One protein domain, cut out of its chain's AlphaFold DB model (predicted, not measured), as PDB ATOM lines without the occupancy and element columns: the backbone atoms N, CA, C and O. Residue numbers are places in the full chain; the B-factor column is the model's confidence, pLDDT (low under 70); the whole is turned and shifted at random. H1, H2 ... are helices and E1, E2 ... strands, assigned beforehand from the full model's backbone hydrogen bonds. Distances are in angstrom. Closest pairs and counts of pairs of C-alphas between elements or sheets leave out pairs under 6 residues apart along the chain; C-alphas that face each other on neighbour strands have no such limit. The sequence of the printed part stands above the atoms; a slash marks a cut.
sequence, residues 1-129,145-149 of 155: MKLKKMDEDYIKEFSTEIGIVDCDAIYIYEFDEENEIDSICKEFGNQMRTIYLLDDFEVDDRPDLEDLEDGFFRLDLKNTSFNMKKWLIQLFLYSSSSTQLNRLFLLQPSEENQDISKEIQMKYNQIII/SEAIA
ATOM      1  N   MET A   1     -23.867  -0.677 -45.207       59.16
ATOM      2  CA  MET A   1     -22.881  -1.341 -44.330       59.16
ATOM      3  C   MET A   1     -21.927  -0.304 -43.755       59.16
ATOM      4  O   MET A   1     -21.283   0.402 -44.527       59.16
ATOM      5  N   LYS A   2     -21.888  -0.151 -42.428       68.12
ATOM      6  CA  LYS A   2     -20.964   0.767 -41.747       68.12
ATOM      7  C   LYS A   2     -20.399   0.062 -40.518       68.12
ATOM      8  O   LYS A   2     -21.010   0.086 -39.459       68.12
ATOM      9  N   LEU A   3     -19.236  -0.571 -40.666       80.31
ATOM     10  CA  LEU A   3     -18.439  -0.931 -39.502       80.31
ATOM     11  C   LEU A   3     -17.783   0.349 -38.974       80.31
ATOM     12  O   LEU A   3     -16.996   0.988 -39.680       80.31
ATOM     13  N   LYS A   4     -18.120   0.744 -37.749       85.81
ATOM     14  CA  LYS A   4     -17.599   1.953 -37.112       85.81
ATOM     15  C   LYS A   4     -16.698   1.575 -35.947       85.81
ATOM     16  O   LYS A   4     -17.150   0.959 -34.988       85.81
ATOM     17  N   LYS A   5     -15.433   1.989 -36.008       88.00
ATOM     18  CA  LYS A   5     -14.517   1.903 -34.867       88.00
ATOM     19  C   LYS A   5     -14.924   2.922 -33.802       88.00
ATOM     20  O   LYS A   5     -15.161   4.085 -34.137       88.00
ATOM     21  N   MET A   6     -14.999   2.483 -32.552       89.38
ATOM     22  CA  MET A   6     -15.356   3.341 -31.422       89.38
ATOM     23  C   MET A   6     -14.115   3.978 -30.794       89.38
ATOM     24  O   MET A   6     -13.003   3.466 -30.936       89.38
ATOM     25  N   ASP A   7     -14.307   5.124 -30.143       88.38
ATOM     26  CA  ASP A   7     -13.248   5.792 -29.386       88.38
ATOM     27  C   ASP A   7     -12.967   5.088 -28.048       88.38
ATOM     28  O   ASP A   7     -13.722   4.229 -27.594       88.38
ATOM     29  N   GLU A   8     -11.839   5.431 -27.427       79.81
ATOM     30  CA  GLU A   8     -11.362   4.780 -26.200       79.81
ATOM     31  C   GLU A   8     -12.297   4.972 -24.996       79.81
ATOM     32  O   GLU A   8     -12.324   4.115 -24.108       79.81
ATOM     33  N   ASP A   9     -13.050   6.072 -24.953       82.56
ATOM     34  CA  ASP A   9     -13.956   6.375 -23.844       82.56
ATOM     35  C   ASP A   9     -15.211   5.501 -23.931       82.56
ATOM     36  O   ASP A   9     -15.558   4.832 -22.953       82.56
ATOM     37  N   TYR A  10     -15.807   5.394 -25.125       80.94
ATOM     38  CA  TYR A  10     -16.892   4.450 -25.391       80.94
ATOM     39  C   TYR A  10     -16.455   3.011 -25.115       80.94
ATOM     40  O   TYR A  10     -17.209   2.229 -24.533       80.94
ATOM     41  N   ILE A  11     -15.224   2.658 -25.512       74.75
ATOM     42  CA  ILE A  11     -14.675   1.325 -25.266       74.75
ATOM     43  C   ILE A  11     -14.706   0.997 -23.776       74.75
ATOM     44  O   ILE A  11     -15.229  -0.049 -23.405       74.75
ATOM     45  N   LYS A  12     -14.200   1.882 -22.914       75.75
ATOM     46  CA  LYS A  12     -14.156   1.640 -21.462       75.75
ATOM     47  C   LYS A  12     -15.543   1.545 -20.834       75.75
ATOM     48  O   LYS A  12     -15.762   0.659 -20.011       75.75
ATOM     49  N   GLU A  13     -16.458   2.434 -21.206       81.00
ATOM     50  CA  GLU A  13     -17.812   2.464 -20.641       81.00
ATOM     51  C   GLU A  13     -18.594   1.196 -21.006       81.00
ATOM     52  O   GLU A  13     -19.031   0.456 -20.123       81.00
ATOM     53  N   PHE A  14     -18.671   0.881 -22.300       79.00
ATOM     54  CA  PHE A  14     -19.484  -0.226 -22.798       79.00
ATOM     55  C   PHE A  14     -18.905  -1.605 -22.441       79.00
ATOM     56  O   PHE A  14     -19.637  -2.537 -22.115       79.00
ATOM     57  N   SER A  15     -17.576  -1.744 -22.467       77.75
ATOM     58  CA  SER A  15     -16.893  -2.989 -22.083       77.75
ATOM     59  C   SER A  15     -17.131  -3.349 -20.610       77.75
ATOM     60  O   SER A  15     -17.413  -4.506 -20.295       77.75
ATOM     61  N   THR A  16     -17.137  -2.341 -19.728       78.19
ATOM     62  CA  THR A  16     -17.448  -2.506 -18.302       78.19
ATOM     63  C   THR A  16     -18.907  -2.910 -18.086       78.19
ATOM     64  O   THR A  16     -19.178  -3.803 -17.289       78.19
ATOM     65  N   GLU A  17     -19.845  -2.280 -18.799       82.62
ATOM     66  CA  GLU A  17     -21.279  -2.582 -18.684       82.62
ATOM     67  C   GLU A  17     -21.606  -4.024 -19.099       82.62
ATOM     68  O   GLU A  17     -22.343  -4.723 -18.406       82.62
ATOM     69  N   ILE A  18     -21.016  -4.492 -20.202       82.31
ATOM     70  CA  ILE A  18     -21.281  -5.820 -20.781       82.31
ATOM     71  C   ILE A  18     -20.404  -6.925 -20.155       82.31
ATOM     72  O   ILE A  18     -20.601  -8.118 -20.420       82.31
ATOM     73  N   GLY A  19     -19.441  -6.556 -19.305       87.25
ATOM     74  CA  GLY A  19     -18.541  -7.495 -18.636       87.25
ATOM     75  C   GLY A  19     -17.541  -8.153 -19.589       87.25
ATOM     76  O   GLY A  19     -17.251  -9.336 -19.447       87.25
ATOM     77  N   ILE A  20     -17.023  -7.422 -20.578       89.00
ATOM     78  CA  ILE A  20     -15.917  -7.873 -21.439       89.00
ATOM     79  C   ILE A  20     -14.727  -6.967 -21.152       89.00
ATOM     80  O   ILE A  20     -14.840  -5.764 -21.316       89.00
ATOM     81  N   VAL A  21     -13.577  -7.510 -20.756       89.38
ATOM     82  CA  VAL A  21     -12.403  -6.702 -20.375       89.38
ATOM     83  C   VAL A  21     -11.154  -7.049 -21.182       89.38
ATOM     84  O   VAL A  21     -11.065  -8.095 -21.833       89.38
ATOM     85  N   ASP A  22     -10.168  -6.149 -21.124       88.62
ATOM     86  CA  ASP A  22      -8.899  -6.202 -21.858       88.62
ATOM     87  C   ASP A  22      -9.044  -6.312 -23.389       88.62
ATOM     88  O   ASP A  22      -8.237  -6.989 -24.038       88.62
ATOM     89  N   CYS A  23     -10.065  -5.686 -23.978       91.00
ATOM     90  CA  CYS A  23     -10.167  -5.546 -25.430       91.00
ATOM     91  C   CYS A  23      -9.257  -4.420 -25.945       91.00
ATOM     92  O   CYS A  23      -9.139  -3.371 -25.312       91.00
ATOM     93  N   ASP A  24      -8.674  -4.607 -27.128       91.94
ATOM     94  CA  ASP A  24      -7.836  -3.592 -27.781       91.94
ATOM     95  C   ASP A  24      -8.660  -2.663 -28.690       91.94
ATOM     96  O   ASP A  24      -8.249  -1.540 -28.983       91.94
ATOM     97  N   ALA A  25      -9.818  -3.130 -29.169       91.38
ATOM     98  CA  ALA A  25     -10.722  -2.346 -30.000       91.38
ATOM     99  C   ALA A  25     -12.173  -2.831 -29.889       91.38
ATOM    100  O   ALA A  25     -12.425  -4.030 -29.748       91.38
ATOM    101  N   ILE A  26     -13.116  -1.895 -30.041       91.62
ATOM    102  CA  ILE A  26     -14.534  -2.191 -30.268       91.62
ATOM    103  C   ILE A  26     -14.972  -1.563 -31.584       91.62
ATOM    104  O   ILE A  26     -14.683  -0.395 -31.868       91.62
ATOM    105  N   TYR A  27     -15.709  -2.341 -32.366       90.56
ATOM    106  CA  TYR A  27     -16.385  -1.883 -33.568       90.56
ATOM    107  C   TYR A  27     -17.886  -2.108 -33.427       90.56
ATOM    108  O   TYR A  27     -18.308  -3.134 -32.903       90.56
ATOM    109  N   ILE A  28     -18.688  -1.172 -33.920       88.50
ATOM    110  CA  ILE A  28     -20.135  -1.338 -34.058       88.50
ATOM    111  C   ILE A  28     -20.427  -1.661 -35.516       88.50
ATOM    112  O   ILE A  28     -20.005  -0.927 -36.414       88.50
ATOM    113  N   TYR A  29     -21.112  -2.776 -35.747       85.50
ATOM    114  CA  TYR A  29     -21.592  -3.184 -37.060       85.50
ATOM    115  C   TYR A  29     -23.106  -3.012 -37.109       85.50
ATOM    116  O   TYR A  29     -23.835  -3.764 -36.466       85.50
ATOM    117  N   GLU A  30     -23.546  -2.014 -37.874       83.12
ATOM    118  CA  GLU A  30     -24.954  -1.749 -38.178       83.12
ATOM    119  C   GLU A  30     -25.373  -2.526 -39.435       83.12
ATOM    120  O   GLU A  30     -24.646  -2.538 -40.445       83.12
ATOM    121  N   PHE A  31     -26.553  -3.138 -39.394       78.06
ATOM    122  CA  PHE A  31     -27.112  -3.941 -40.481       78.06
ATOM    123  C   PHE A  31     -28.513  -3.453 -40.898       78.06
ATOM    124  O   PHE A  31     -29.197  -2.787 -40.134       78.06
ATOM    125  N   ASP A  32     -28.901  -3.718 -42.155       70.06
ATOM    126  CA  ASP A  32     -30.176  -3.259 -42.741       70.06
ATOM    127  C   ASP A  32     -31.290  -4.317 -42.564       70.06
ATOM    128  O   ASP A  32     -31.130  -5.444 -43.051       70.06
ATOM    129  N   GLU A  33     -32.429  -3.913 -41.979       64.06
ATOM    130  CA  GLU A  33     -33.606  -4.718 -41.558       64.06
ATOM    131  C   GLU A  33     -34.043  -5.862 -42.493       64.06
ATOM    132  O   GLU A  33     -34.500  -6.909 -42.035       64.06
ATOM    133  N   GLU A  34     -33.896  -5.724 -43.812       61.91
ATOM    134  CA  GLU A  34     -34.413  -6.716 -44.764       61.91
ATOM    135  C   GLU A  34     -33.504  -7.948 -44.972       61.91
ATOM    136  O   GLU A  34     -33.993  -8.983 -45.424       61.91
ATOM    137  N   ASN A  35     -32.195  -7.881 -44.676       59.50
ATOM    138  CA  ASN A  35     -31.238  -8.976 -44.959       59.50
ATOM    139  C   ASN A  35     -30.149  -9.158 -43.878       59.50
ATOM    140  O   ASN A  35     -29.045  -9.640 -44.162       59.50
ATOM    141  N   GLU A  36     -30.458  -8.795 -42.635       73.88
ATOM    142  CA  GLU A  36     -29.518  -8.696 -41.507       73.88
ATOM    143  C   GLU A  36     -28.755 -10.000 -41.254       73.88
ATOM    144  O   GLU A  36     -27.524 -10.046 -41.249       73.88
ATOM    145  N   ILE A  37     -29.489 -11.106 -41.144       78.62
ATOM    146  CA  ILE A  37     -28.906 -12.385 -40.731       78.62
ATOM    147  C   ILE A  37     -28.117 -13.041 -41.851       78.62
ATOM    148  O   ILE A  37     -27.060 -13.617 -41.603       78.62
ATOM    149  N   ASP A  38     -28.581 -12.921 -43.095       78.81
ATOM    150  CA  ASP A  38     -27.804 -13.408 -44.232       78.81
ATOM    151  C   ASP A  38     -26.503 -12.623 -44.392       78.81
ATOM    152  O   ASP A  38     -25.494 -13.209 -44.777       78.81
ATOM    153  N   SER A  39     -26.504 -11.332 -44.060       76.31
ATOM    154  CA  SER A  39     -25.303 -10.496 -44.086       76.31
ATOM    155  C   SER A  39     -24.324 -10.912 -42.986       76.31
ATOM    156  O   SER A  39     -23.191 -11.265 -43.293       76.31
ATOM    157  N   ILE A  40     -24.775 -11.035 -41.735       79.19
ATOM    158  CA  ILE A  40     -23.947 -11.504 -40.604       79.19
ATOM    159  C   ILE A  40     -23.406 -12.923 -40.852       79.19
ATOM    160  O   ILE A  40     -22.231 -13.201 -40.604       79.19
ATOM    161  N   CYS A  41     -24.228 -13.829 -41.392       81.19
ATOM    162  CA  CYS A  41     -23.795 -15.170 -41.794       81.19
ATOM    163  C   CYS A  41     -22.726 -15.141 -42.892       81.19
ATOM    164  O   CYS A  41     -21.810 -15.962 -42.867       81.19
ATOM    165  N   LYS A  42     -22.845 -14.241 -43.873       79.50
ATOM    166  CA  LYS A  42     -21.854 -14.099 -44.947       79.50
ATOM    167  C   LYS A  42     -20.540 -13.530 -44.423       79.50
ATOM    168  O   LYS A  42     -19.494 -14.085 -44.751       79.50
ATOM    169  N   GLU A  43     -20.605 -12.487 -43.599       80.19
ATOM    170  CA  GLU A  43     -19.421 -11.798 -43.077       80.19
ATOM    171  C   GLU A  43     -18.677 -12.650 -42.043       80.19
ATOM    172  O   GLU A  43     -17.474 -12.897 -42.151       80.19
ATOM    173  N   PHE A  44     -19.399 -13.170 -41.052       82.12
ATOM    174  CA  PHE A  44     -18.783 -13.805 -39.888       82.12
ATOM    175  C   PHE A  44     -18.981 -15.321 -39.845       82.12
ATOM    176  O   PHE A  44     -18.188 -16.015 -39.210       82.12
ATOM    177  N   GLY A  45     -19.995 -15.870 -40.524       82.31
ATOM    178  CA  GLY A  45     -20.466 -17.254 -40.339       82.31
ATOM    179  C   GLY A  45     -19.405 -18.344 -40.514       82.31
ATOM    180  O   GLY A  45     -19.430 -19.364 -39.815       82.31
ATOM    181  N   ASN A  46     -18.426 -18.129 -41.396       83.50
ATOM    182  CA  ASN A  46     -17.299 -19.054 -41.591       83.50
ATOM    183  C   ASN A  46     -16.279 -19.017 -40.439       83.50
ATOM    184  O   ASN A  46     -15.601 -20.013 -40.164       83.50
ATOM    185  N   GLN A  47     -16.178 -17.878 -39.757       87.75
ATOM    186  CA  GLN A  47     -15.263 -17.663 -38.640       87.75
ATOM    187  C   GLN A  47     -15.905 -17.910 -37.278       87.75
ATOM    188  O   GLN A  47     -15.175 -17.985 -36.292       87.75
ATOM    189  N   MET A  48     -17.227 -18.089 -37.218       89.69
ATOM    190  CA  MET A  48     -17.936 -18.445 -35.990       89.69
ATOM    191  C   MET A  48     -17.417 -19.766 -35.417       89.69
ATOM    192  O   MET A  48     -17.282 -20.766 -36.135       89.69
ATOM    193  N   ARG A  49     -17.104 -19.752 -34.119       90.56
ATOM    194  CA  ARG A  49     -16.543 -20.895 -33.387       90.56
ATOM    195  C   ARG A  49     -17.459 -21.383 -32.288       90.56
ATOM    196  O   ARG A  49     -17.735 -22.573 -32.237       90.56
ATOM    197  N   THR A  50     -17.951 -20.489 -31.446       91.19
ATOM    198  CA  THR A  50     -18.788 -20.874 -30.309       91.19
ATOM    199  C   THR A  50     -19.839 -19.813 -30.084       91.19
ATOM    200  O   THR A  50     -19.530 -18.626 -30.182       91.19
ATOM    201  N   ILE A  51     -21.060 -20.232 -29.788       89.81
ATOM    202  CA  ILE A  51     -22.132 -19.329 -29.385       89.81
ATOM    203  C   ILE A  51     -22.654 -19.734 -28.017       89.81
ATOM    204  O   ILE A  51     -22.762 -20.926 -27.724       89.81
ATOM    205  N   TYR A  52     -22.949 -18.724 -27.210       88.44
ATOM    206  CA  TYR A  52     -23.663 -18.846 -25.959       88.44
ATOM    207  C   TYR A  52     -24.976 -18.089 -26.050       88.44
ATOM    208  O   TYR A  52     -25.002 -16.933 -26.488       88.44
ATOM    209  N   LEU A  53     -26.039 -18.760 -25.631       86.00
ATOM    210  CA  LEU A  53     -27.412 -18.283 -25.687       86.00
ATOM    211  C   LEU A  53     -28.039 -18.456 -24.308       86.00
ATOM    212  O   LEU A  53     -27.877 -19.506 -23.703       86.00
ATOM    213  N   LEU A  54     -28.730 -17.447 -23.802       82.62
ATOM    214  CA  LEU A  54     -29.431 -17.544 -22.521       82.62
ATOM    215  C   LEU A  54     -30.618 -18.531 -22.618       82.62
ATOM    216  O   LEU A  54     -31.293 -18.605 -23.643       82.62
ATOM    217  N   ASP A  55     -30.869 -19.334 -21.585       75.75
ATOM    218  CA  ASP A  55     -31.961 -20.322 -21.530       75.75
ATOM    219  C   ASP A  55     -33.294 -19.659 -21.175       75.75
ATOM    220  O   ASP A  55     -33.910 -19.915 -20.142       75.75
ATOM    221  N   ASP A  56     -33.738 -18.759 -22.045       69.94
ATOM    222  CA  ASP A  56     -35.038 -18.097 -21.923       69.94
ATOM    223  C   ASP A  56     -35.937 -18.284 -23.152       69.94
ATOM    224  O   ASP A  56     -37.095 -17.866 -23.144       69.94
ATOM    225  N   PHE A  57     -35.442 -18.935 -24.210       66.25
ATOM    226  CA  PHE A  57     -36.211 -19.084 -25.445       66.25
ATOM    227  C   PHE A  57     -37.183 -20.253 -25.356       66.25
ATOM    228  O   PHE A  57     -36.773 -21.415 -25.378       66.25
ATOM    229  N   GLU A  58     -38.482 -19.975 -25.333       56.91
ATOM    230  CA  GLU A  58     -39.501 -20.989 -25.604       56.91
ATOM    231  C   GLU A  58     -39.430 -21.381 -27.088       56.91
ATOM    232  O   GLU A  58     -40.023 -20.731 -27.946       56.91
ATOM    233  N   VAL A  59     -38.653 -22.416 -27.423       57.22
ATOM    234  CA  VAL A  59     -38.637 -22.971 -28.781       57.22
ATOM    235  C   VAL A  59     -38.852 -24.472 -28.706       57.22
ATOM    236  O   VAL A  59     -38.022 -25.200 -28.170       57.22
ATOM    237  N   ASP A  60     -39.966 -24.932 -29.269       52.91
ATOM    238  CA  ASP A  60     -40.337 -26.352 -29.323       52.91
ATOM    239  C   ASP A  60     -39.337 -27.207 -30.138       52.91
ATOM    240  O   ASP A  60     -39.281 -28.422 -29.970       52.91
ATOM    241  N   ASP A  61     -38.503 -26.564 -30.966       54.78
ATOM    242  CA  ASP A  61     -37.486 -27.173 -31.836       54.78
ATOM    243  C   ASP A  61     -36.043 -26.801 -31.422       54.78
ATOM    244  O   ASP A  61     -35.184 -26.555 -32.276       54.78
ATOM    245  N   ARG A  62     -35.754 -26.705 -30.114       60.56
ATOM    246  CA  ARG A  62     -34.373 -26.500 -29.632       60.56
ATOM    247  C   ARG A  62     -33.459 -27.601 -30.216       60.56
ATOM    248  O   ARG A  62     -33.761 -28.783 -30.048       60.56
ATOM    249  N   PRO A  63     -32.351 -27.262 -30.906       62.84
ATOM    250  CA  PRO A  63     -31.333 -28.244 -31.245       62.84
ATOM    251  C   PRO A  63     -30.707 -28.797 -29.966       62.84
ATOM    252  O   PRO A  63     -30.873 -28.212 -28.897       62.84
ATOM    253  N   ASP A  64     -29.962 -29.897 -30.089       65.12
ATOM    254  CA  ASP A  64     -29.161 -30.460 -28.997       65.12
ATOM    255  C   ASP A  64     -28.074 -29.450 -28.583       65.12
ATOM    256  O   ASP A  64     -26.940 -29.474 -29.069       65.12
ATOM    257  N   LEU A  65     -28.460 -28.493 -27.744       71.06
ATOM    258  CA  LEU A  65     -27.596 -27.510 -27.119       71.06
ATOM    259  C   LEU A  65     -27.052 -28.119 -25.828       71.06
ATOM    260  O   LEU A  65     -27.765 -28.820 -25.113       71.06
ATOM    261  N   GLU A  66     -25.781 -27.868 -25.535       68.81
ATOM    262  CA  GLU A  66     -25.210 -28.257 -24.250       68.81
ATOM    263  C   GLU A  66     -25.763 -27.307 -23.180       68.81
ATOM    264  O   GLU A  66     -25.470 -26.108 -23.215       68.81
ATOM    265  N   ASP A  67     -26.591 -27.840 -22.275       71.94
ATOM    266  CA  ASP A  67     -27.042 -27.145 -21.068       71.94
ATOM    267  C   ASP A  67     -25.829 -26.826 -20.190       71.94
ATOM    268  O   ASP A  67     -25.116 -27.729 -19.740       71.94
ATOM    269  N   LEU A  68     -25.603 -25.544 -19.926       69.81
ATOM    270  CA  LEU A  68     -24.622 -25.092 -18.951       69.81
ATOM    271  C   LEU A  68     -25.298 -24.735 -17.628       69.81
ATOM    272  O   LEU A  68     -26.490 -24.428 -17.557       69.81
ATOM    273  N   GLU A  69     -24.500 -24.742 -16.561       66.19
ATOM    274  CA  GLU A  69     -24.901 -24.124 -15.299       66.19
ATOM    275  C   GLU A  69     -25.250 -22.635 -15.523       66.19
ATOM    276  O   GLU A  69     -24.816 -22.010 -16.491       66.19
ATOM    277  N   ASP A  70     -26.077 -22.079 -14.636       69.00
ATOM    278  CA  ASP A  70     -26.508 -20.671 -14.656       69.00
ATOM    279  C   ASP A  70     -27.427 -20.249 -15.819       69.00
ATOM    280  O   ASP A  70     -27.631 -19.058 -16.056       69.00
ATOM    281  N   GLY A  71     -28.071 -21.215 -16.484       77.19
ATOM    282  CA  GLY A  71     -29.160 -20.951 -17.426       77.19
ATOM    283  C   GLY A  71     -28.670 -20.468 -18.784       77.19
ATOM    284  O   GLY A  71     -29.288 -19.592 -19.374       77.19
ATOM    285  N   PHE A  72     -27.559 -21.013 -19.275       80.31
ATOM    286  CA  PHE A  72     -27.064 -20.756 -20.623       80.31
ATOM    287  C   PHE A  72     -26.928 -22.047 -21.420       80.31
ATOM    288  O   PHE A  72     -26.672 -23.118 -20.887       80.31
ATOM    289  N   PHE A  73     -27.007 -21.905 -22.732       83.50
ATOM    290  CA  PHE A  73     -26.680 -22.913 -23.718       83.50
ATOM    291  C   PHE A  73     -25.360 -22.597 -24.385       83.50
ATOM    292  O   PHE A  73     -25.093 -21.438 -24.715       83.50
ATOM    293  N   ARG A  74     -24.590 -23.637 -24.696       86.00
ATOM    294  CA  ARG A  74     -23.383 -23.536 -25.516       86.00
ATOM    295  C   ARG A  74     -23.466 -24.436 -26.738       86.00
ATOM    296  O   ARG A  74     -23.950 -25.563 -26.680       86.00
ATOM    297  N   LEU A  75     -22.931 -23.939 -27.853       86.94
ATOM    298  CA  LEU A  75     -22.756 -24.743 -29.059       86.94
ATOM    299  C   LEU A  75     -21.457 -24.412 -29.801       86.94
ATOM    300  O   LEU A  75     -21.161 -23.247 -30.082       86.94
ATOM    301  N   ASP A  76     -20.710 -25.454 -30.181       87.81
ATOM    302  CA  ASP A  76     -19.608 -25.355 -31.145       87.81
ATOM    303  C   ASP A  76     -20.165 -25.285 -32.577       87.81
ATOM    304  O   ASP A  76     -20.956 -26.120 -33.018       87.81
ATOM    305  N   LEU A  77     -19.744 -24.263 -33.319       87.56
ATOM    306  CA  LEU A  77     -20.245 -23.933 -34.649       87.56
ATOM    307  C   LEU A  77     -19.383 -24.480 -35.797       87.56
ATOM    308  O   LEU A  77     -19.705 -24.243 -36.969       87.56
ATOM    309  N   LYS A  78     -18.293 -25.201 -35.511       82.25
ATOM    310  CA  LYS A  78     -17.327 -25.663 -36.522       82.25
ATOM    311  C   LYS A  78     -17.953 -26.565 -37.586       82.25
ATOM    312  O   LYS A  78     -17.636 -26.410 -38.764       82.25
ATOM    313  N   ASN A  79     -18.847 -27.468 -37.183       82.69
ATOM    314  CA  ASN A  79     -19.492 -28.445 -38.074       82.69
ATOM    315  C   ASN A  79     -20.987 -28.160 -38.297       82.69
ATOM    316  O   ASN A  79     -21.710 -28.984 -38.857       82.69
ATOM    317  N   THR A  80     -21.448 -26.991 -37.866       85.81
ATOM    318  CA  THR A  80     -22.854 -26.600 -37.920       85.81
ATOM    319  C   THR A  80     -23.230 -26.135 -39.325       85.81
ATOM    320  O   THR A  80     -22.489 -25.382 -39.964       85.81
ATOM    321  N   SER A  81     -24.386 -26.588 -39.824       86.81
ATOM    322  CA  SER A  81     -24.870 -26.226 -41.162       86.81
ATOM    323  C   SER A  81     -25.136 -24.722 -41.280       86.81
ATOM    324  O   SER A  81     -25.421 -24.051 -40.289       86.81
ATOM    325  N   PHE A  82     -25.090 -24.183 -42.502       84.25
ATOM    326  CA  PHE A  82     -25.379 -22.764 -42.741       84.25
ATOM    327  C   PHE A  82     -26.767 -22.358 -42.223       84.25
ATOM    328  O   PHE A  82     -26.897 -21.341 -41.552       84.25
ATOM    329  N   ASN A  83     -27.789 -23.184 -42.472       85.38
ATOM    330  CA  ASN A  83     -29.151 -22.917 -42.004       85.38
ATOM    331  C   ASN A  83     -29.240 -22.911 -40.473       85.38
ATOM    332  O   ASN A  83     -29.933 -22.069 -39.914       85.38
ATOM    333  N   MET A  84     -28.510 -23.803 -39.798       85.00
ATOM    334  CA  MET A  84     -28.468 -23.823 -38.337       85.00
ATOM    335  C   MET A  84     -27.716 -22.606 -37.779       85.00
ATOM    336  O   MET A  84     -28.195 -21.977 -36.846       85.00
ATOM    337  N   LYS A  85     -26.591 -22.197 -38.385       86.56
ATOM    338  CA  LYS A  85     -25.907 -20.942 -38.013       86.56
ATOM    339  C   LYS A  85     -26.823 -19.733 -38.181       86.56
ATOM    340  O   LYS A  85     -26.895 -18.906 -37.281       86.56
ATOM    341  N   LYS A  86     -27.558 -19.670 -39.297       86.25
ATOM    342  CA  LYS A  86     -28.554 -18.626 -39.559       86.25
ATOM    343  C   LYS A  86     -29.589 -18.583 -38.439       86.25
ATOM    344  O   LYS A  86     -29.793 -17.524 -37.864       86.25
ATOM    345  N   TRP A  87     -30.174 -19.733 -38.105       84.50
ATOM    346  CA  TRP A  87     -31.161 -19.873 -37.035       84.50
ATOM    347  C   TRP A  87     -30.621 -19.421 -35.661       84.50
ATOM    348  O   TRP A  87     -31.244 -18.604 -34.988       84.50
ATOM    349  N   LEU A  88     -29.413 -19.856 -35.288       86.38
ATOM    350  CA  LEU A  88     -28.759 -19.476 -34.026       86.38
ATOM    351  C   LEU A  88     -28.445 -17.983 -33.937       86.38
ATOM    352  O   LEU A  88     -28.543 -17.407 -32.859       86.38
ATOM    353  N   ILE A  89     -28.087 -17.345 -35.052       85.69
ATOM    354  CA  ILE A  89     -27.892 -15.890 -35.092       85.69
ATOM    355  C   ILE A  89     -29.224 -15.166 -34.883       85.69
ATOM    356  O   ILE A  89     -29.240 -14.136 -34.218       85.69
ATOM    357  N   GLN A  90     -30.345 -15.691 -35.397       83.69
ATOM    358  CA  GLN A  90     -31.649 -15.061 -35.137       83.69
ATOM    359  C   GLN A  90     -31.991 -15.122 -33.655       83.69
ATOM    360  O   GLN A  90     -32.448 -14.125 -33.104       83.69
ATOM    361  N   LEU A  91     -31.717 -16.255 -33.000       82.44
ATOM    362  CA  LEU A  91     -31.854 -16.347 -31.550       82.44
ATOM    363  C   LEU A  91     -30.921 -15.365 -30.850       82.44
ATOM    364  O   LEU A  91     -31.384 -14.564 -30.057       82.44
ATOM    365  N   PHE A  92     -29.638 -15.354 -31.201       86.25
ATOM    366  CA  PHE A  92     -28.650 -14.441 -30.627       86.25
ATOM    367  C   PHE A  92     -29.086 -12.967 -30.667       86.25
ATOM    368  O   PHE A  92     -28.882 -12.261 -29.680       86.25
ATOM    369  N   LEU A  93     -29.704 -12.522 -31.769       82.25
ATOM    370  CA  LEU A  93     -30.138 -11.134 -31.966       82.25
ATOM    371  C   LEU A  93     -31.507 -10.807 -31.353       82.25
ATOM    372  O   LEU A  93     -31.661  -9.734 -30.777       82.25
ATOM    373  N   TYR A  94     -32.502 -11.690 -31.496       78.62
ATOM    374  CA  TYR A  94     -33.917 -11.367 -31.213       78.62
ATOM    375  C   TYR A  94     -34.522 -12.129 -30.032       78.62
ATOM    376  O   TYR A  94     -35.713 -12.023 -29.743       78.62
ATOM    377  N   SER A  95     -33.688 -12.909 -29.369       71.81
ATOM    378  CA  SER A  95     -33.822 -13.389 -28.006       71.81
ATOM    379  C   SER A  95     -34.638 -12.466 -27.085       71.81
ATOM    380  O   SER A  95     -34.273 -11.308 -26.892       71.81
ATOM    381  N   SER A  96     -35.739 -12.976 -26.514       59.00
ATOM    382  CA  SER A  96     -36.695 -12.181 -25.724       59.00
ATOM    383  C   SER A  96     -36.142 -11.675 -24.395       59.00
ATOM    384  O   SER A  96     -36.582 -10.634 -23.900       59.00
ATOM    385  N   SER A  97     -35.173 -12.390 -23.827       56.22
ATOM    386  CA  SER A  97     -34.488 -11.951 -22.629       56.22
ATOM    387  C   SER A  97     -33.076 -11.451 -22.941       56.22
ATOM    388  O   SER A  97     -32.535 -11.679 -24.019       56.22
ATOM    389  N   SER A  98     -32.580 -10.609 -22.036       62.69
ATOM    390  CA  SER A  98     -31.377  -9.775 -22.114       62.69
ATOM    391  C   SER A  98     -30.370 -10.168 -23.206       62.69
ATOM    392  O   SER A  98     -29.399 -10.882 -22.949       62.69
ATOM    393  N   THR A  99     -30.550  -9.627 -24.417       63.22
ATOM    394  CA  THR A  99     -29.655  -9.856 -25.568       63.22
ATOM    395  C   THR A  99     -28.195  -9.534 -25.230       63.22
ATOM    396  O   THR A  99     -27.277 -10.167 -25.741       63.22
ATOM    397  N   GLN A 100     -27.979  -8.637 -24.265       66.56
ATOM    398  CA  GLN A 100     -26.687  -8.286 -23.674       66.56
ATOM    399  C   GLN A 100     -25.934  -9.439 -23.008       66.56
ATOM    400  O   GLN A 100     -24.769  -9.249 -22.669       66.56
ATOM    401  N   LEU A 101     -26.547 -10.602 -22.777       78.44
ATOM    402  CA  LEU A 101     -25.895 -11.779 -22.188       78.44
ATOM    403  C   LEU A 101     -25.521 -12.839 -23.233       78.44
ATOM    404  O   LEU A 101     -24.665 -13.681 -22.971       78.44
ATOM    405  N   ASN A 102     -26.065 -12.752 -24.448       86.44
ATOM    406  CA  ASN A 102     -25.669 -13.636 -25.537       86.44
ATOM    407  C   ASN A 102     -24.247 -13.292 -26.010       86.44
ATOM    408  O   ASN A 102     -23.860 -12.121 -26.108       86.44
ATOM    409  N   ARG A 103     -23.432 -14.310 -26.300       89.31
ATOM    410  CA  ARG A 103     -22.029 -14.141 -26.721       89.31
ATOM    411  C   ARG A 103     -21.753 -15.001 -27.943       89.31
ATOM    412  O   ARG A 103     -22.010 -16.201 -27.930       89.31
ATOM    413  N   LEU A 104     -21.163 -14.418 -28.977       90.88
ATOM    414  CA  LEU A 104     -20.685 -15.156 -30.143       90.88
ATOM    415  C   LEU A 104     -19.177 -14.956 -30.303       90.88
ATOM    416  O   LEU A 104     -18.691 -13.834 -30.362       90.88
ATOM    417  N   PHE A 105     -18.437 -16.053 -30.403       92.44
ATOM    418  CA  PHE A 105     -16.984 -16.057 -30.522       92.44
ATOM    419  C   PHE A 105     -16.557 -16.350 -31.963       92.44
ATOM    420  O   PHE A 105     -16.994 -17.347 -32.557       92.44
ATOM    421  N   LEU A 106     -15.669 -15.514 -32.514       91.12
ATOM    422  CA  LEU A 106     -14.998 -15.757 -33.797       91.12
ATOM    423  C   LEU A 106     -13.507 -16.067 -33.616       91.12
ATOM    424  O   LEU A 106     -12.891 -15.656 -32.634       91.12
ATOM    425  N   LEU A 107     -12.927 -16.716 -34.636       83.88
ATOM    426  CA  LEU A 107     -11.512 -17.111 -34.771       83.88
ATOM    427  C   LEU A 107     -11.058 -18.145 -33.733       83.88
ATOM    428  O   LEU A 107     -10.697 -19.265 -34.111       83.88
ATOM    429  N   GLN A 108     -11.146 -17.794 -32.451       84.00
ATOM    430  CA  GLN A 108     -10.891 -18.659 -31.307       84.00
ATOM    431  C   GLN A 108     -12.199 -19.001 -30.582       84.00
ATOM    432  O   GLN A 108     -12.992 -18.099 -30.306       84.00
ATOM    433  N   PRO A 109     -12.444 -20.286 -30.265       79.94
ATOM    434  CA  PRO A 109     -13.566 -20.660 -29.414       79.94
ATOM    435  C   PRO A 109     -13.376 -20.100 -27.999       79.94
ATOM    436  O   PRO A 109     -12.262 -19.764 -27.587       79.94
ATOM    437  N   SER A 110     -14.461 -20.038 -27.234       77.94
ATOM    438  CA  SER A 110     -14.346 -19.894 -25.783       77.94
ATOM    439  C   SER A 110     -13.653 -21.124 -25.184       77.94
ATOM    440  O   SER A 110     -13.698 -22.215 -25.759       77.94
ATOM    441  N   GLU A 111     -13.108 -20.995 -23.978       78.25
ATOM    442  CA  GLU A 111     -12.769 -22.193 -23.202       78.25
ATOM    443  C   GLU A 111     -14.033 -22.913 -22.724       78.25
ATOM    444  O   GLU A 111     -15.077 -22.290 -22.562       78.25
ATOM    445  N   GLU A 112     -13.934 -24.227 -22.511       66.94
ATOM    446  CA  GLU A 112     -15.051 -25.060 -22.032       66.94
ATOM    447  C   GLU A 112     -15.551 -24.644 -20.642       66.94
ATOM    448  O   GLU A 112     -16.740 -24.736 -20.379       66.94
ATOM    449  N   ASN A 113     -14.669 -24.130 -19.778       65.44
ATOM    450  CA  ASN A 113     -14.997 -23.772 -18.390       65.44
ATOM    451  C   ASN A 113     -15.145 -22.259 -18.177       65.44
ATOM    452  O   ASN A 113     -14.928 -21.757 -17.073       65.44
ATOM    453  N   GLN A 114     -15.410 -21.509 -19.244       73.62
ATOM    454  CA  GLN A 114     -15.565 -20.068 -19.140       73.62
ATOM    455  C   GLN A 114     -16.970 -19.727 -18.641       73.62
ATOM    456  O   GLN A 114     -17.953 -19.979 -19.329       73.62
ATOM    457  N   ASP A 115     -17.049 -19.114 -17.463       76.19
ATOM    458  CA  ASP A 115     -18.302 -18.606 -16.913       76.19
ATOM    459  C   ASP A 115     -18.679 -17.292 -17.604       76.19
ATOM    460  O   ASP A 115     -18.102 -16.234 -17.341       76.19
ATOM    461  N   ILE A 116     -19.630 -17.381 -18.530       77.81
ATOM    462  CA  ILE A 116     -20.092 -16.242 -19.325       77.81
ATOM    463  C   ILE A 116     -21.075 -15.329 -18.581       77.81
ATOM    464  O   ILE A 116     -21.369 -14.241 -19.077       77.81
ATOM    465  N   SER A 117     -21.566 -15.744 -17.407       74.88
ATOM    466  CA  SER A 117     -22.384 -14.896 -16.529       74.88
ATOM    467  C   SER A 117     -21.541 -13.855 -15.779       74.88
ATOM    468  O   SER A 117     -22.072 -12.909 -15.192       74.88
ATOM    469  N   LYS A 118     -20.215 -14.028 -15.800       80.38
ATOM    470  CA  LYS A 118     -19.225 -13.161 -15.161       80.38
ATOM    471  C   LYS A 118     -18.439 -12.349 -16.186       80.38
ATOM    472  O   LYS A 118     -18.613 -12.466 -17.395       80.38
ATOM    473  N   GLU A 119     -17.537 -11.523 -15.663       87.12
ATOM    474  CA  GLU A 119     -16.563 -10.788 -16.460       87.12
ATOM    475  C   GLU A 119     -15.706 -11.736 -17.317       87.12
ATOM    476  O   GLU A 119     -15.078 -12.677 -16.824       87.12
ATOM    477  N   ILE A 120     -15.663 -11.458 -18.618       88.38
ATOM    478  CA  ILE A 120     -14.893 -12.185 -19.616       88.38
ATOM    479  C   ILE A 120     -13.613 -11.413 -19.919       88.38
ATOM    480  O   ILE A 120     -13.628 -10.385 -20.597       88.38
ATOM    481  N   GLN A 121     -12.479 -11.964 -19.496       89.69
ATOM    482  CA  GLN A 121     -11.173 -11.472 -19.916       89.69
ATOM    483  C   GLN A 121     -10.831 -11.983 -21.319       89.69
ATOM    484  O   GLN A 121     -10.658 -13.188 -21.536       89.69
ATOM    485  N   MET A 122     -10.704 -11.068 -22.282       90.12
ATOM    486  CA  MET A 122     -10.408 -11.434 -23.665       90.12
ATOM    487  C   MET A 122      -9.012 -12.043 -23.823       90.12
ATOM    488  O   MET A 122      -8.033 -11.602 -23.210       90.12
ATOM    489  N   LYS A 123      -8.896 -13.016 -24.727       90.69
ATOM    490  CA  LYS A 123      -7.622 -13.646 -25.102       90.69
ATOM    491  C   LYS A 123      -7.062 -13.081 -26.393       90.69
ATOM    492  O   LYS A 123      -7.777 -12.507 -27.208       90.69
ATOM    493  N   TYR A 124      -5.748 -13.210 -26.560       90.00
ATOM    494  CA  TYR A 124      -5.084 -12.752 -27.774       90.00
ATOM    495  C   TYR A 124      -5.639 -13.492 -28.995       90.00
ATOM    496  O   TYR A 124      -5.673 -14.722 -29.006       90.00
ATOM    497  N   ASN A 125      -5.995 -12.735 -30.032       89.69
ATOM    498  CA  ASN A 125      -6.626 -13.194 -31.267       89.69
ATOM    499  C   ASN A 125      -8.059 -13.733 -31.095       89.69
ATOM    500  O   ASN A 125      -8.495 -14.631 -31.816       89.69
ATOM    501  N   GLN A 126      -8.791 -13.185 -30.127       91.94
ATOM    502  CA  GLN A 126     -10.202 -13.476 -29.915       91.94
ATOM    503  C   GLN A 126     -11.063 -12.319 -30.421       91.94
ATOM    504  O   GLN A 126     -10.684 -11.150 -30.304       91.94
ATOM    505  N   ILE A 127     -12.238 -12.661 -30.950       94.38
ATOM    506  CA  ILE A 127     -13.306 -11.703 -31.226       94.38
ATOM    507  C   ILE A 127     -14.567 -12.178 -30.523       94.38
ATOM    508  O   ILE A 127     -14.980 -13.323 -30.717       94.38
ATOM    509  N   ILE A 128     -15.171 -11.293 -29.734       93.50
ATOM    510  CA  ILE A 128     -16.457 -11.528 -29.077       93.50
ATOM    511  C   ILE A 128     -17.469 -10.560 -29.672       93.50
ATOM    512  O   ILE A 128     -17.210  -9.364 -29.769       93.50
ATOM    513  N   ILE A 129     -18.612 -11.091 -30.079       91.50
ATOM    514  CA  ILE A 129     -19.736 -10.340 -30.618       91.50
ATOM    515  C   ILE A 129     -20.867 -10.384 -29.599       91.50
ATOM    516  O   ILE A 129     -21.206 -11.458 -29.090       91.50
ATOM    517  N   SER A 145      -3.471  -8.129 -32.756       90.12
ATOM    518  CA  SER A 145      -3.369  -7.531 -34.092       90.12
ATOM    519  C   SER A 145      -4.109  -8.317 -35.174       90.12
ATOM    520  O   SER A 145      -4.611  -7.718 -36.114       90.12
ATOM    521  N   GLU A 146      -4.187  -9.645 -35.058       88.00
ATOM    522  CA  GLU A 146      -4.884 -10.494 -36.034       88.00
ATOM    523  C   GLU A 146      -6.406 -10.316 -35.974       88.00
ATOM    524  O   GLU A 146      -7.038 -10.128 -37.012       88.00
ATOM    525  N   ALA A 147      -6.981 -10.290 -34.768       87.69
ATOM    526  CA  ALA A 147      -8.401 -10.023 -34.567       87.69
ATOM    527  C   ALA A 147      -8.783  -8.630 -35.085       87.69
ATOM    528  O   ALA A 147      -9.780  -8.480 -35.786       87.69
ATOM    529  N   ILE A 148      -7.960  -7.618 -34.792       89.88
ATOM    530  CA  ILE A 148      -8.183  -6.249 -35.275       89.88
ATOM    531  C   ILE A 148      -8.079  -6.188 -36.800       89.88
ATOM    532  O   ILE A 148      -8.976  -5.652 -37.440       89.88
ATOM    533  N   ALA A 149      -7.036  -6.775 -37.395       89.62
ATOM    534  CA  ALA A 149      -6.864  -6.779 -38.848       89.62
ATOM    535  C   ALA A 149      -8.021  -7.492 -39.565       89.62
ATOM    536  O   ALA A 149      -8.437  -7.067 -40.641       89.62
TER     537      ALA A 149
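AT A GLANCE: This is residues 1 to 129 and 145 to 149 of the 155 residues of an uncharacterized protein of Listeria innocua (UniProt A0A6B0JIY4). The core is a strongly twisted sheet of five strands with the helix H3 laid slantwise over one face and H2 packed on H3; beyond the sheet's E7 edge comes a separate two-stranded sheet, E1 and E2, with H1 packed on it at E2. The short helix H4 sits at the first residue of E7, close to where E2 begins, and a long stretch with no named element, residues 107 to 125, joins E6 to E7. The printed part has 134 residues with four named helices and seven named strands, in the order E1 H1 E2 H2 E3 E4 E5 H3 E6 E7 H4, and its class is mixed, helices and strands. The larger sheet has the order E4 - E5 - E3 - E6 - E7 and is all antiparallel, as is the pair E1 - E2. The whole is compact, with a radius of gyration of the C-alphas of 14.6 A and spans of 43 by 34 by 26 A.

HOW THE PARTS SIT: The larger sheet is made of E4, residues 66 to 68, E5, residues 72 to 76, E3, residues 48 to 54, E6, residues 103 to 106, and E7, residues 126 to 129; E4 and E7 are its edge strands. From edge to edge the strands' lines turn by 87 degrees. E3 and E6 are antiparallel at 177 degrees, with N 52 and O 103 within hydrogen-bond range at 2.8 A. E5 and E3 are antiparallel at 165 degrees, with N 73 and O 53 at 2.7 A. E4 and E5 form a hairpin, with N 68 and O 72 at 2.8 A. E6 and E7 form another hairpin, with N 129 and O 104 at 2.8 A. H3, residues 82 to 94, is on one face of this sheet, an arrangement of two layers, helix over sheet. Its height over the sheet is 9.7 A; it lies over E3 and only just over E6, where 3 of its C-alphas fall, and runs slantwise to the strands, at 40 degrees to E3 on the local plane. The closest C-alphas of H3 and E3 are those of Leu 53 and Phe 92, 6.4 A apart. E5, H3 and E6 form a split strand-helix-strand unit, two strands running the same way with E3 between them, and its crossover is right-handed. H2, residues 36 to 43, touches H3 at a steep tilt of 53 degrees, opposite ways; their closest C-alphas are those of Cys 41 and Lys 86, 6.3 A apart. E2, residues 25 to 30, and E7 are near each other, with 7 pairs of C-alphas within 10 A. E1, residues 2 to 5, is antiparallel to E2 at 160 degrees, with N 28 and O 4 within hydrogen-bond range at 2.8 A. H1, residues 8 to 18, has its closest C-alpha pair with E2 at Ile 11 and Ile 26, 6.1 A, and is apart from H2 and H3. H4, residues 145 to 149, only grazes the larger sheet; the closest C-alphas of E7 and H4 are those of Gln 126 and Ala 147, 6.1 A apart. In H1, H2, H3 and H4 every O i to N i+4 pair is within hydrogen-bond range.

IN THESE COORDINATES: E3 is the longest strand by residues, 17.7 A from C-alpha 48 at (-17.936, -18.445, -35.990) to C-alpha 54; E2 measures 16.4 A and E5 13.7 A. H3 is the longest helix by residues, 18.3 A from first to last C-alpha, and H1 measures 15.5 A. E1 begins at C-alpha 2, (-20.964, 0.767, -41.747), and H4 ends at C-alpha 149, (-6.864, -6.779, -38.848).

THE WHOLE: The two C-alphas farthest apart are those of Glu 8 and Asp 60, 42.6 A. The long links are E3 to E4 and E6 to E7; within the latter, residues 120 to 121 pair in parallel with residues 20 to 21. Residues 130 to 144 are not printed, and C-alphas 129 and 145 across this cut are 17.0 A apart. The mean pLDDT of the printed part is 80.2, and 25 residues are under 70, among them residues 56 to 64 and 96 to 100.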